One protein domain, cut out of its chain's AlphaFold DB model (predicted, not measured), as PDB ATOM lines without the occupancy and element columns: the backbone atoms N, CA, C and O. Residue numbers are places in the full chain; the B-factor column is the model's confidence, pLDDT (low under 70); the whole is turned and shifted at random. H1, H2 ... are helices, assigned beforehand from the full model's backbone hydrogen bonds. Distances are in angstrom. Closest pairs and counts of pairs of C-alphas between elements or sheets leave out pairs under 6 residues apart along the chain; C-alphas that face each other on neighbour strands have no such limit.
ATOM      1  N   ASP A  26     -44.091  33.661  13.964       96.62
ATOM      2  CA  ASP A  26     -43.979  32.212  13.796       96.62
ATOM      3  C   ASP A  26     -43.285  31.847  12.482       96.62
ATOM      4  O   ASP A  26     -42.414  30.979  12.471       96.62
ATOM      5  N   GLU A  27     -43.585  32.568  11.402       95.00
ATOM      6  CA  GLU A  27     -42.874  32.436  10.130       95.00
ATOM      7  C   GLU A  27     -41.394  32.844  10.264       95.00
ATOM      8  O   GLU A  27     -40.511  32.133   9.776       95.00
ATOM      9  N   ALA A  28     -41.088  33.938  10.978       93.81
ATOM     10  CA  ALA A  28     -39.700  34.324  11.262       93.81
ATOM     11  C   ALA A  28     -38.952  33.233  12.041       93.81
ATOM     12  O   ALA A  28     -37.833  32.863  11.675       93.81
ATOM     13  N   ILE A  29     -39.557  32.710  13.112       96.38
ATOM     14  CA  ILE A  29     -38.972  31.651  13.940       96.38
ATOM     15  C   ILE A  29     -38.777  30.391  13.104       96.38
ATOM     16  O   ILE A  29     -37.705  29.802  13.155       96.38
ATOM     17  N   TYR A  30     -39.764  30.004  12.301       96.50
ATOM     18  CA  TYR A  30     -39.685  28.842  11.424       96.50
ATOM     19  C   TYR A  30     -38.497  28.924  10.457       96.50
ATOM     20  O   TYR A  30     -37.646  28.030  10.445       96.50
ATOM     21  N   ILE A  31     -38.384  30.020   9.698       93.88
ATOM     22  CA  ILE A  31     -37.300  30.205   8.723       93.88
ATOM     23  C   ILE A  31     -35.948  30.236   9.440       93.88
ATOM     24  O   ILE A  31     -35.019  29.528   9.050       93.88
ATOM     25  N   THR A  32     -35.827  31.028  10.511       93.25
ATOM     26  CA  THR A  32     -34.564  31.162  11.252       93.25
ATOM     27  C   THR A  32     -34.142  29.856  11.922       93.25
ATOM     28  O   THR A  32     -32.957  29.520  11.885       93.25
ATOM     29  N   ALA A  33     -35.080  29.088  12.473       95.38
ATOM     30  CA  ALA A  33     -34.841  27.765  13.036       95.38
ATOM     31  C   ALA A  33     -34.318  26.794  11.968       95.38
ATOM     32  O   ALA A  33     -33.310  26.125  12.184       95.38
ATOM     33  N   LEU A  34     -34.935  26.746  10.787       93.88
ATOM     34  CA  LEU A  34     -34.511  25.828   9.729       93.88
ATOM     35  C   LEU A  34     -33.123  26.141   9.182       93.88
ATOM     36  O   LEU A  34     -32.293  25.232   9.094       93.88
ATOM     37  N   ILE A  35     -32.842  27.401   8.848       90.56
ATOM     38  CA  ILE A  35     -31.555  27.783   8.246       90.56
ATOM     39  C   ILE A  35     -30.385  27.720   9.238       90.56
ATOM     40  O   ILE A  35     -29.235  27.631   8.817       90.56
ATOM     41  N   ASN A  36     -30.655  27.760  10.549       90.94
ATOM     42  CA  ASN A  36     -29.635  27.601  11.596       90.94
ATOM     43  C   ASN A  36     -29.556  26.169  12.147       90.94
ATOM     44  O   ASN A  36     -28.729  25.881  13.021       90.94
ATOM     45  N   SER A  37     -30.408  25.261  11.671       93.00
ATOM     46  CA  SER A  37     -30.392  23.867  12.103       93.00
ATOM     47  C   SER A  37     -29.202  23.111  11.501       93.00
ATOM     48  O   SER A  37     -28.761  23.428  10.398       93.00
ATOM     49  N   PRO A  38     -28.688  22.059  12.161       90.19
ATOM     50  CA  PRO A  38     -27.723  21.157  11.530       90.19
ATOM     51  C   PRO A  38     -28.265  20.490  10.256       90.19
ATOM     52  O   PRO A  38     -27.495  20.191   9.348       90.19
ATOM     53  N   ALA A  39     -29.585  20.286  10.169       88.00
ATOM     54  CA  ALA A  39     -30.228  19.591   9.058       88.00
ATOM     55  C   ALA A  39     -30.065  20.318   7.714       88.00
ATOM     56  O   ALA A  39     -29.937  19.655   6.687       88.00
ATOM     57  N   VAL A  40     -29.964  21.655   7.711       85.25
ATOM     58  CA  VAL A  40     -29.764  22.428   6.471       85.25
ATOM     59  C   VAL A  40     -28.483  22.030   5.738       85.25
ATOM     60  O   VAL A  40     -28.452  22.049   4.510       85.25
ATOM     61  N   ILE A  41     -27.438  21.625   6.473       80.00
ATOM     62  CA  ILE A  41     -26.152  21.217   5.896       80.00
ATOM     63  C   ILE A  41     -26.356  19.992   5.004       80.00
ATOM     64  O   ILE A  41     -25.885  19.982   3.871       80.00
ATOM     65  N   ASN A  42     -27.120  19.002   5.471       76.25
ATOM     66  CA  ASN A  42     -27.392  17.779   4.711       76.25
ATOM     67  C   ASN A  42     -28.147  18.080   3.407       76.25
ATOM     68  O   ASN A  42     -27.899  17.452   2.382       76.25
ATOM     69  N   VAL A  43     -29.028  19.081   3.431       72.69
ATOM     70  CA  VAL A  43     -29.841  19.479   2.276       72.69
ATOM     71  C   VAL A  43     -29.017  20.226   1.223       72.69
ATOM     72  O   VAL A  43     -29.227  20.057   0.023       72.69
ATOM     73  N   ILE A  44     -28.046  21.041   1.645       70.81
ATOM     74  CA  ILE A  44     -27.210  21.823   0.721       70.81
ATOM     75  C   ILE A  44     -25.939  21.087   0.279       70.81
ATOM     76  O   ILE A  44     -25.365  21.460  -0.745       70.81
ATOM     77  N   GLN A  45     -25.506  20.047   1.002       67.44
ATOM     78  CA  GLN A  45     -24.267  19.298   0.748       67.44
ATOM     79  C   GLN A  45     -24.173  18.744  -0.678       67.44
ATOM     80  O   GLN A  45     -23.113  18.830  -1.296       67.44
ATOM     81  N   ALA A  46     -25.275  18.232  -1.236       60.16
ATOM     82  CA  ALA A  46     -25.306  17.696  -2.601       60.16
ATOM     83  C   ALA A  46     -25.098  18.768  -3.691       60.16
ATOM     84  O   ALA A  46     -24.782  18.443  -4.833       60.16
ATOM     85  N   HIS A  47     -25.265  20.048  -3.344       58.19
ATOM     86  CA  HIS A  47     -25.243  21.177  -4.274       58.19
ATOM     87  C   HIS A  47     -24.104  22.176  -4.001       58.19
ATOM     88  O   HIS A  47     -24.061  23.232  -4.632       58.19
ATOM     89  N   GLN A  48     -23.177  21.868  -3.086       54.94
ATOM     90  CA  GLN A  48     -21.992  22.693  -2.829       54.94
ATOM     91  C   GLN A  48     -20.863  22.345  -3.821       54.94
ATOM     92  O   GLN A  48     -20.365  21.215  -3.806       54.94
ATOM     93  N   PRO A  49     -20.415  23.281  -4.682       52.41
ATOM     94  CA  PRO A  49     -19.272  23.036  -5.556       52.41
ATOM     95  C   PRO A  49     -17.990  22.859  -4.726       52.41
ATOM     96  O   PRO A  49     -17.621  23.716  -3.923       52.41
ATOM     97  N   ASP A  70     -46.105  26.833   6.475       95.62
ATOM     98  CA  ASP A  70     -47.520  26.465   6.507       95.62
ATOM     99  C   ASP A  70     -47.934  26.334   7.980       95.62
ATOM    100  O   ASP A  70     -47.417  25.436   8.656       95.62
ATOM    101  N   PRO A  71     -48.825  27.205   8.492       95.94
ATOM    102  CA  PRO A  71     -49.263  27.177   9.885       95.94
ATOM    103  C   PRO A  71     -50.097  25.940  10.242       95.94
ATOM    104  O   PRO A  71     -50.229  25.627  11.422       95.94
ATOM    105  N   ASN A  72     -50.648  25.227   9.256       96.44
ATOM    106  CA  ASN A  72     -51.448  24.025   9.487       96.44
ATOM    107  C   ASN A  72     -50.611  22.739   9.430       96.44
ATOM    108  O   ASN A  72     -51.105  21.668   9.785       96.44
ATOM    109  N   ASN A  73     -49.349  22.823   9.000       96.88
ATOM    110  CA  ASN A  73     -48.475  21.663   8.933       96.88
ATOM    111  C   ASN A  73     -47.966  21.306  10.346       96.88
ATOM    112  O   ASN A  73     -47.257  22.107  10.969       96.88
ATOM    113  N   PRO A  74     -48.249  20.094  10.858       97.00
ATOM    114  CA  PRO A  74     -47.867  19.710  12.216       97.00
ATOM    115  C   PRO A  74     -46.349  19.703  12.447       97.00
ATOM    116  O   PRO A  74     -45.906  20.030  13.547       97.00
ATOM    117  N   ASN A  75     -45.535  19.408  11.426       97.31
ATOM    118  CA  ASN A  75     -44.074  19.449  11.546       97.31
ATOM    119  C   ASN A  75     -43.560  20.888  11.696       97.31
ATOM    120  O   ASN A  75     -42.613  21.134  12.443       97.31
ATOM    121  N   HIS A  76     -44.197  21.853  11.026       97.56
ATOM    122  CA  HIS A  76     -43.839  23.269  11.138       97.56
ATOM    123  C   HIS A  76     -44.180  23.808  12.529       97.56
ATOM    124  O   HIS A  76     -43.340  24.443  13.169       97.56
ATOM    125  N   VAL A  77     -45.376  23.485  13.028       97.88
ATOM    126  CA  VAL A  77     -45.814  23.845  14.383       97.88
ATOM    127  C   VAL A  77     -44.897  23.220  15.442       97.88
ATOM    128  O   VAL A  77     -44.472  23.906  16.374       97.88
ATOM    129  N   ALA A  78     -44.532  21.944  15.281       98.12
ATOM    130  CA  ALA A  78     -43.615  21.255  16.187       98.12
ATOM    131  C   ALA A  78     -42.227  21.913  16.216       98.12
ATOM    132  O   ALA A  78     -41.681  22.148  17.298       98.12
ATOM    133  N   LEU A  79     -41.681  22.280  15.050       98.31
ATOM    134  CA  LEU A  79     -40.407  22.992  14.964       98.31
ATOM    135  C   LEU A  79     -40.455  24.346  15.675       98.31
ATOM    136  O   LEU A  79     -39.553  24.648  16.455       98.31
ATOM    137  N   ILE A  80     -41.497  25.146  15.435       98.38
ATOM    138  CA  ILE A  80     -41.655  26.455  16.085       98.38
ATOM    139  C   ILE A  80     -41.717  26.286  17.604       98.38
ATOM    140  O   ILE A  80     -41.028  26.999  18.332       98.38
ATOM    141  N   SER A  81     -42.497  25.316  18.088       98.50
ATOM    142  CA  SER A  81     -42.607  25.015  19.517       98.50
ATOM    143  C   SER A  81     -41.252  24.638  20.128       98.50
ATOM    144  O   SER A  81     -40.832  25.219  21.133       98.50
ATOM    145  N   ALA A  82     -40.507  23.738  19.478       98.56
ATOM    146  CA  ALA A  82     -39.178  23.330  19.928       98.56
ATOM    147  C   ALA A  82     -38.168  24.492  19.909       98.56
ATOM    148  O   ALA A  82     -37.384  24.649  20.848       98.56
ATOM    149  N   ALA A  83     -38.209  25.341  18.878       98.38
ATOM    150  CA  ALA A  83     -37.357  26.520  18.770       98.38
ATOM    151  C   ALA A  83     -37.667  27.551  19.868       98.38
ATOM    152  O   ALA A  83     -36.746  28.026  20.530       98.38
ATOM    153  N   LYS A  84     -38.948  27.847  20.132       98.44
ATOM    154  CA  LYS A  84     -39.372  28.739  21.226       98.44
ATOM    155  C   LYS A  84     -38.931  28.211  22.593       98.44
ATOM    156  O   LYS A  84     -38.426  28.977  23.414       98.44
ATOM    157  N   ALA A  85     -39.056  26.904  22.826       98.38
ATOM    158  CA  ALA A  85     -38.580  26.276  24.056       98.38
ATOM    159  C   ALA A  85     -37.056  26.411  24.219       98.38
ATOM    160  O   ALA A  85     -36.580  26.785  25.295       98.38
ATOM    161  N   LEU A  86     -36.286  26.168  23.153       98.38
ATOM    162  CA  LEU A  86     -34.831  26.326  23.166       98.38
ATOM    163  C   LEU A  86     -34.411  27.790  23.381       98.38
ATOM    164  O   LEU A  86     -33.482  28.044  24.145       98.38
ATOM    165  N   LEU A  87     -35.104  28.751  22.763       97.31
ATOM    166  CA  LEU A  87     -34.864  30.185  22.964       97.31
ATOM    167  C   LEU A  87     -35.119  30.606  24.414       97.31
ATOM    168  O   LEU A  87     -34.292  31.298  25.001       97.31
ATOM    169  N   SER A  88     -36.206  30.128  25.023       97.88
ATOM    170  CA  SER A  88     -36.502  30.379  26.439       97.88
ATOM    171  C   SER A  88     -35.395  29.845  27.363       97.88
ATOM    172  O   SER A  88     -34.901  30.548  28.248       97.88
ATOM    173  N   GLN A  89     -34.909  28.626  27.103       98.19
ATOM    174  CA  GLN A  89     -33.764  28.060  27.825       98.19
ATOM    175  C   GLN A  89     -32.477  28.869  27.594       98.19
ATOM    176  O   GLN A  89     -31.696  29.087  28.526       98.19
ATOM    177  N   TRP A  90     -32.258  29.343  26.366       97.50
ATOM    178  CA  TRP A  90     -31.109  30.170  26.012       97.50
ATOM    179  C   TRP A  90     -31.110  31.522  26.728       97.50
ATOM    180  O   TRP A  90     -30.050  31.942  27.191       97.50
ATOM    181  N   GLU A  91     -32.265  32.175  26.895       96.69
ATOM    182  CA  GLU A  91     -32.371  33.430  27.655       96.69
ATOM    183  C   GLU A  91     -31.862  33.275  29.093       96.69
ATOM    184  O   GLU A  91     -31.137  34.131  29.599       96.69
ATOM    185  N   THR A  92     -32.136  32.131  29.720       96.31
ATOM    186  CA  THR A  92     -31.586  31.827  31.047       96.31
ATOM    187  C   THR A  92     -30.088  31.516  30.966       96.31
ATOM    188  O   THR A  92     -29.281  32.061  31.720       96.31
ATOM    189  N   ARG A  93     -29.672  30.665  30.019       96.56
ATOM    190  CA  ARG A  93     -28.277  30.210  29.894       96.56
ATOM    191  C   ARG A  93     -27.296  31.332  29.570       96.56
ATOM    192  O   ARG A  93     -26.155  31.296  30.043       96.56
ATOM    193  N   ARG A  94     -27.709  32.296  28.748       95.44
ATOM    194  CA  ARG A  94     -26.859  33.404  28.297       95.44
ATOM    195  C   ARG A  94     -26.615  34.440  29.396       95.44
ATOM    196  O   ARG A  94     -25.608  35.137  29.344       95.44
ATOM    197  N   ALA A  95     -27.488  34.512  30.404       94.75
ATOM    198  CA  ALA A  95     -27.313  35.377  31.570       94.75
ATOM    199  C   ALA A  95     -26.232  34.872  32.546       94.75
ATOM    200  O   ALA A  95     -25.746  35.641  33.371       94.75
ATOM    201  N   ALA A  96     -25.815  33.605  32.444       94.88
ATOM    202  CA  ALA A  96     -24.751  33.065  33.283       94.88
ATOM    203  C   ALA A  96     -23.405  33.771  33.026       94.88
ATOM    204  O   ALA A  96     -23.024  34.055  31.885       94.88
ATOM    205  N   THR A  97     -22.663  34.025  34.104       94.69
ATOM    206  CA  THR A  97     -21.413  34.802  34.091       94.69
ATOM    207  C   THR A  97     -20.324  34.183  33.218       94.69
ATOM    208  O   THR A  97     -19.538  34.910  32.616       94.69
ATOM    209  N   ASP A  98     -20.303  32.856  33.083       94.94
ATOM    210  CA  ASP A  98     -19.341  32.136  32.247       94.94
ATOM    211  C   ASP A  98     -19.542  32.379  30.738       94.94
ATOM    212  O   ASP A  98     -18.615  32.181  29.949       94.94
ATOM    213  N   LEU A  99     -20.738  32.818  30.328       94.00
ATOM    214  CA  LEU A  99     -21.100  33.066  28.930       94.00
ATOM    215  C   LEU A  99     -21.008  34.535  28.522       94.00
ATOM    216  O   LEU A  99     -20.724  34.809  27.354       94.00
ATOM    217  N   GLN A 100     -21.161  35.466  29.465       92.56
ATOM    218  CA  GLN A 100     -21.116  36.913  29.215       92.56
ATOM    219  C   GLN A 100     -19.900  37.371  28.378       92.56
ATOM    220  O   GLN A 100     -20.109  38.074  27.383       92.56
ATOM    221  N   PRO A 101     -18.654  36.913  28.639       92.69
ATOM    222  CA  PRO A 101     -17.491  37.329  27.848       92.69
ATOM    223  C   PRO A 101     -17.555  36.926  26.370       92.69
ATOM    224  O   PRO A 101     -16.839  37.485  25.545       92.69
ATOM    225  N   PHE A 102     -18.371  35.930  26.020       93.75
ATOM    226  CA  PHE A 102     -18.495  35.427  24.651       93.75
ATOM    227  C   PHE A 102     -19.641  36.091  23.878       93.75
ATOM    228  O   PHE A 102     -19.704  35.964  22.653       93.75
ATOM    229  N   LEU A 103     -20.519  36.829  24.562       91.06
ATOM    230  CA  LEU A 103     -21.587  37.606  23.932       91.06
ATOM    231  C   LEU A 103     -21.081  38.964  23.424       91.06
ATOM    232  O   LEU A 103     -21.610  39.456  22.429       91.06
ATOM    233  N   SER A 104     -20.010  39.512  24.009       87.25
ATOM    234  CA  SER A 104     -19.385  40.766  23.561       87.25
ATOM    235  C   SER A 104     -18.479  40.572  22.328       87.25
ATOM    236  O   SER A 104     -17.970  39.471  22.100       87.25
ATOM    237  N   PRO A 105     -18.246  41.618  21.513       88.50
ATOM    238  CA  PRO A 105     -17.362  41.551  20.346       88.50
ATOM    239  C   PRO A 105     -15.862  41.531  20.691       88.50
ATOM    240  O   PRO A 105     -15.046  41.394  19.785       88.50
ATOM    241  N   GLU A 106     -15.481  41.640  21.967       89.94
ATOM    242  CA  GLU A 106     -14.076  41.734  22.401       89.94
ATOM    243  C   GLU A 106     -13.291  40.431  22.199       89.94
ATOM    244  O   GLU A 106     -12.068  40.430  22.069       89.94
ATOM    245  N   LYS A 107     -13.988  39.290  22.185       89.94
ATOM    246  CA  LYS A 107     -13.385  37.986  21.898       89.94
ATOM    247  C   LYS A 107     -13.451  37.681  20.405       89.94
ATOM    248  O   LYS A 107     -14.424  38.000  19.722       89.94
ATOM    249  N   HIS A 108     -12.451  36.953  19.910       92.75
ATOM    250  CA  HIS A 108     -12.410  36.524  18.514       92.75
ATOM    251  C   HIS A 108     -13.679  35.749  18.113       92.75
ATOM    252  O   HIS A 108     -14.129  34.850  18.832       92.75
ATOM    253  N   MET A 109     -14.240  36.065  16.940       91.12
ATOM    254  CA  MET A 109     -15.531  35.543  16.467       91.12
ATOM    255  C   MET A 109     -15.612  34.010  16.499       91.12
ATOM    256  O   MET A 109     -16.627  33.457  16.918       91.12
ATOM    257  N   ILE A 110     -14.548  33.318  16.079       93.25
ATOM    258  CA  ILE A 110     -14.512  31.845  16.052       93.25
ATOM    259  C   ILE A 110     -14.676  31.276  17.466       93.25
ATOM    260  O   ILE A 110     -15.482  30.372  17.687       93.25
ATOM    261  N   THR A 111     -13.966  31.845  18.442       93.38
ATOM    262  CA  THR A 111     -14.029  31.431  19.847       93.38
ATOM    263  C   THR A 111     -15.424  31.649  20.419       93.38
ATOM    264  O   THR A 111     -15.979  30.751  21.053       93.38
ATOM    265  N   ARG A 112     -16.022  32.814  20.138       95.38
ATOM    266  CA  ARG A 112     -17.391  33.146  20.555       95.38
ATOM    267  C   ARG A 112     -18.399  32.145  20.011       95.38
ATOM    268  O   ARG A 112     -19.133  31.535  20.784       95.38
ATOM    269  N   ARG A 113     -18.386  31.918  18.691       93.81
ATOM    270  CA  ARG A 113     -19.293  30.975  18.019       93.81
ATOM    271  C   ARG A 113     -19.165  29.568  18.588       93.81
ATOM    272  O   ARG A 113     -20.181  28.961  18.905       93.81
ATOM    273  N   LYS A 114     -17.936  29.074  18.776       94.81
ATOM    274  CA  LYS A 114     -17.693  27.743  19.350       94.81
ATOM    275  C   LYS A 114     -18.283  27.618  20.757       94.81
ATOM    276  O   LYS A 114     -18.955  26.633  21.048       94.81
ATOM    277  N   LYS A 115     -18.057  28.611  21.621       96.12
ATOM    278  CA  LYS A 115     -18.540  28.578  23.009       96.12
ATOM    279  C   LYS A 115     -20.062  28.697  23.100       96.12
ATOM    280  O   LYS A 115     -20.675  27.913  23.816       96.12
ATOM    281  N   ILE A 116     -20.661  29.625  22.350       95.75
ATOM    282  CA  ILE A 116     -22.120  29.802  22.274       95.75
ATOM    283  C   ILE A 116     -22.783  28.527  21.756       95.75
ATOM    284  O   ILE A 116     -23.733  28.041  22.362       95.75
ATOM    285  N   ARG A 117     -22.248  27.941  20.679       95.56
ATOM    286  CA  ARG A 117     -22.785  26.707  20.104       95.56
ATOM    287  C   ARG A 117     -22.724  25.540  21.084       95.56
ATOM    288  O   ARG A 117     -23.733  24.883  21.285       95.56
ATOM    289  N   SER A 118     -21.586  25.339  21.744       96.94
ATOM    290  CA  SER A 118     -21.452  24.299  22.769       96.94
ATOM    291  C   SER A 118     -22.433  24.500  23.932       96.94
ATOM    292  O   SER A 118     -22.966  23.527  24.453       96.94
ATOM    293  N   ALA A 119     -22.703  25.749  24.326       97.50
ATOM    294  CA  ALA A 119     -23.684  26.047  25.365       97.50
ATOM    295  C   ALA A 119     -25.127  25.764  24.914       97.50
ATOM    296  O   ALA A 119     -25.895  25.258  25.722       97.50
ATOM    297  N   LEU A 120     -25.477  26.056  23.655       96.69
ATOM    298  CA  LEU A 120     -26.778  25.717  23.062       96.69
ATOM    299  C   LEU A 120     -26.973  24.201  22.934       96.69
ATOM    300  O   LEU A 120     -28.025  23.697  23.305       96.69
ATOM    301  N   GLU A 121     -25.957  23.481  22.454       97.19
ATOM    302  CA  GLU A 121     -25.984  22.020  22.276       97.19
ATOM    303  C   GLU A 121     -26.147  21.261  23.601       97.19
ATOM    304  O   GLU A 121     -26.688  20.158  23.622       97.19
ATOM    305  N   ALA A 122     -25.717  21.863  24.713       97.94
ATOM    306  CA  ALA A 122     -25.883  21.312  26.054       97.94
ATOM    307  C   ALA A 122     -27.275  21.572  26.667       97.94
ATOM    308  O   ALA A 122     -27.558  21.065  27.754       97.94
ATOM    309  N   LEU A 123     -28.136  22.374  26.027       98.38
ATOM    310  CA  LEU A 123     -29.473  22.654  26.549       98.38
ATOM    311  C   LEU A 123     -30.422  21.467  26.330       98.38
ATOM    312  O   LEU A 123     -30.391  20.850  25.264       98.38
ATOM    313  N   PRO A 124     -31.344  21.186  27.273       98.12
ATOM    314  CA  PRO A 124     -32.280  20.067  27.146       98.12
ATOM    315  C   PRO A 124     -33.150  20.118  25.880       98.12
ATOM    316  O   PRO A 124     -33.473  19.083  25.304       98.12
ATOM    317  N   GLY A 125     -33.524  21.319  25.423       97.94
ATOM    318  CA  GLY A 125     -34.348  21.519  24.230       97.94
ATOM    319  C   GLY A 125     -33.616  21.299  22.904       97.94
ATOM    320  O   GLY A 125     -34.265  21.243  21.860       97.94
ATOM    321  N   TRP A 126     -32.284  21.155  22.917       98.12
ATOM    322  CA  TRP A 126     -31.482  21.070  21.695       98.12
ATOM    323  C   TRP A 126     -31.879  19.886  20.812       98.12
ATOM    324  O   TRP A 126     -32.118  20.057  19.617       98.12
ATOM    325  N   ALA A 127     -32.004  18.692  21.396       98.00
ATOM    326  CA  ALA A 127     -32.339  17.484  20.645       98.00
ATOM    327  C   ALA A 127     -33.724  17.580  19.983       98.00
ATOM    328  O   ALA A 127     -33.875  17.237  18.812       98.00
ATOM    329  N   ALA A 128     -34.723  18.105  20.702       98.25
ATOM    330  CA  ALA A 128     -36.072  18.297  20.169       98.25
ATOM    331  C   ALA A 128     -36.082  19.274  18.984       98.25
ATOM    332  O   ALA A 128     -36.717  19.002  17.964       98.25
ATOM    333  N   TYR A 129     -35.334  20.376  19.090       98.25
ATOM    334  CA  TYR A 129     -35.159  21.342  18.007       98.25
ATOM    335  C   TYR A 129     -34.503  20.708  16.772       98.25
ATOM    336  O   TYR A 129     -35.050  20.803  15.673       98.25
ATOM    337  N   VAL A 130     -33.370  20.018  16.945       97.06
ATOM    338  CA  VAL A 130     -32.638  19.390  15.831       97.06
ATOM    339  C   VAL A 130     -33.493  18.337  15.129       97.06
ATOM    340  O   VAL A 130     -33.557  18.327  13.899       97.06
ATOM    341  N   ASN A 131     -34.184  17.488  15.891       96.94
ATOM    342  CA  ASN A 131     -35.034  16.438  15.335       96.94
ATOM    343  C   ASN A 131     -36.242  17.017  14.589       96.94
ATOM    344  O   ASN A 131     -36.560  16.554  13.496       96.94
ATOM    345  N   SER A 132     -36.877  18.059  15.135       97.50
ATOM    346  CA  SER A 132     -38.008  18.723  14.474       97.50
ATOM    347  C   SER A 132     -37.575  19.391  13.168       97.50
ATOM    348  O   SER A 132     -38.268  19.281  12.163       97.50
ATOM    349  N   ALA A 133     -36.399  20.024  13.143       96.00
ATOM    350  CA  ALA A 133     -35.865  20.631  11.925       96.00
ATOM    351  C   ALA A 133     -35.544  19.578  10.853       96.00
ATOM    352  O   ALA A 133     -35.855  19.771   9.679       96.00
ATOM    353  N   ALA A 134     -34.963  18.442  11.251       94.44
ATOM    354  CA  ALA A 134     -34.703  17.329  10.342       94.44
ATOM    355  C   ALA A 134     -35.998  16.737   9.760       94.44
ATOM    356  O   ALA A 134     -36.048  16.450   8.567       94.44
ATOM    357  N   ALA A 135     -37.052  16.606  10.573       94.88
ATOM    358  CA  ALA A 135     -38.349  16.098  10.125       94.88
ATOM    359  C   ALA A 135     -38.995  16.991   9.053       94.88
ATOM    360  O   ALA A 135     -39.572  16.474   8.099       94.88
ATOM    361  N   VAL A 136     -38.858  18.316   9.171       94.62
ATOM    362  CA  VAL A 136     -39.359  19.256   8.156       94.62
ATOM    363  C   VAL A 136     -38.641  19.068   6.819       94.62
ATOM    364  O   VAL A 136     -39.295  18.979   5.788       94.62
ATOM    365  N   TYR A 137     -37.312  18.941   6.824       90.06
ATOM    366  CA  TYR A 137     -36.560  18.705   5.586       90.06
ATOM    367  C   TYR A 137     -36.759  17.304   4.995       90.06
ATOM    368  O   TYR A 137     -36.584  17.137   3.796       90.06
ATOM    369  N   ALA A 138     -37.104  16.302   5.808       88.12
ATOM    370  CA  ALA A 138     -37.356  14.937   5.341       88.12
ATOM    371  C   ALA A 138     -38.756  14.741   4.732       88.12
ATOM    372  O   ALA A 138     -38.981  13.757   4.032       88.12
ATOM    373  N   ALA A 139     -39.699  15.639   5.025       78.88
ATOM    374  CA  ALA A 139     -41.070  15.583   4.519       78.88
ATOM    375  C   ALA A 139     -41.239  16.220   3.124       78.88
ATOM    376  O   ALA A 139     -42.352  16.207   2.593       78.88
ATOM    377  N   ASN A 140     -40.159  16.769   2.558       58.84
ATOM    378  CA  ASN A 140     -40.139  17.546   1.320       58.84
ATOM    379  C   ASN A 140     -39.362  16.877   0.187       58.84
ATOM    380  O   ASN A 140     -38.324  16.240   0.466       58.84
TER     381      ASN A 140
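AT A GLANCE: This is residues 26 to 49 and 70 to 140 of the 140 residues of an uncharacterized protein of Pseudomonas syringae pv. persicae (UniProt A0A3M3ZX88). One long helix, H3, makes a beam, with H6 side by side with it, running opposite ways, and H1 crossing it. H2 packs on H6 and points away from the beam, and residues 44 to 49 stick out. Beyond residue 94 of H3 the chain turns through short H4 into H5, which folds back toward H3. The printed part has 95 residues, six named helices in the order H1 to H6 and no named strand, class all helix; it is only just compact, close to loose, with a radius of gyration of the C-alphas of 14.7 A and spans of 41 by 35 by 21 A.

HOW THE PARTS SIT: H3, residues 74 to 94, touches H6, residues 126 to 138, at a shallow tilt of 28 degrees, closest at the C-alphas of Ala 82 and Tyr 129, 4.9 A. With residues 76 to 84 alone H3 touches H1, residues 26 to 36, about perpendicular at 75 degrees; Tyr 30 and Ile 80 have the closest C-alphas, 5.6 A. H6 touches H2, residues 39 to 45, at a steep tilt of 47 degrees, the same way, with C-alphas 39 and 134 closest at 5.2 A. H4, residues 100 to 103, touches residues 111 to 116 of H5, residues 109 to 121, closest at C-alphas 102 and 112, 4.8 A. H3 and H5 are close but not clearly touching, with C-alphas 90 and 120 closest at 6.9 A. H1 and H5 are apart. Every O i to N i+4 pair is within hydrogen-bond range in H1, H2, H5 and H6, and 16 of 17 in H3; H4 is too short for such a pair.

IN THESE COORDINATES: H3 measures 29.8 A, from C-alpha 74 at (-47.867, 19.710, 12.216) to C-alpha 94 at (-26.859, 33.404, 28.297). H6 measures 18.4 A, H5 18.1 A and H1 15.2 A.

THE WHOLE: The C-alphas farthest apart, of Asn 72 and Glu 106, are 43.3 A apart. Residues 50 to 69 are not printed, and C-alphas 49 and 70 are 30.9 A apart across this cut. The links printed whole are tight. Residues 45 to 49 and 140 are under pLDDT 70.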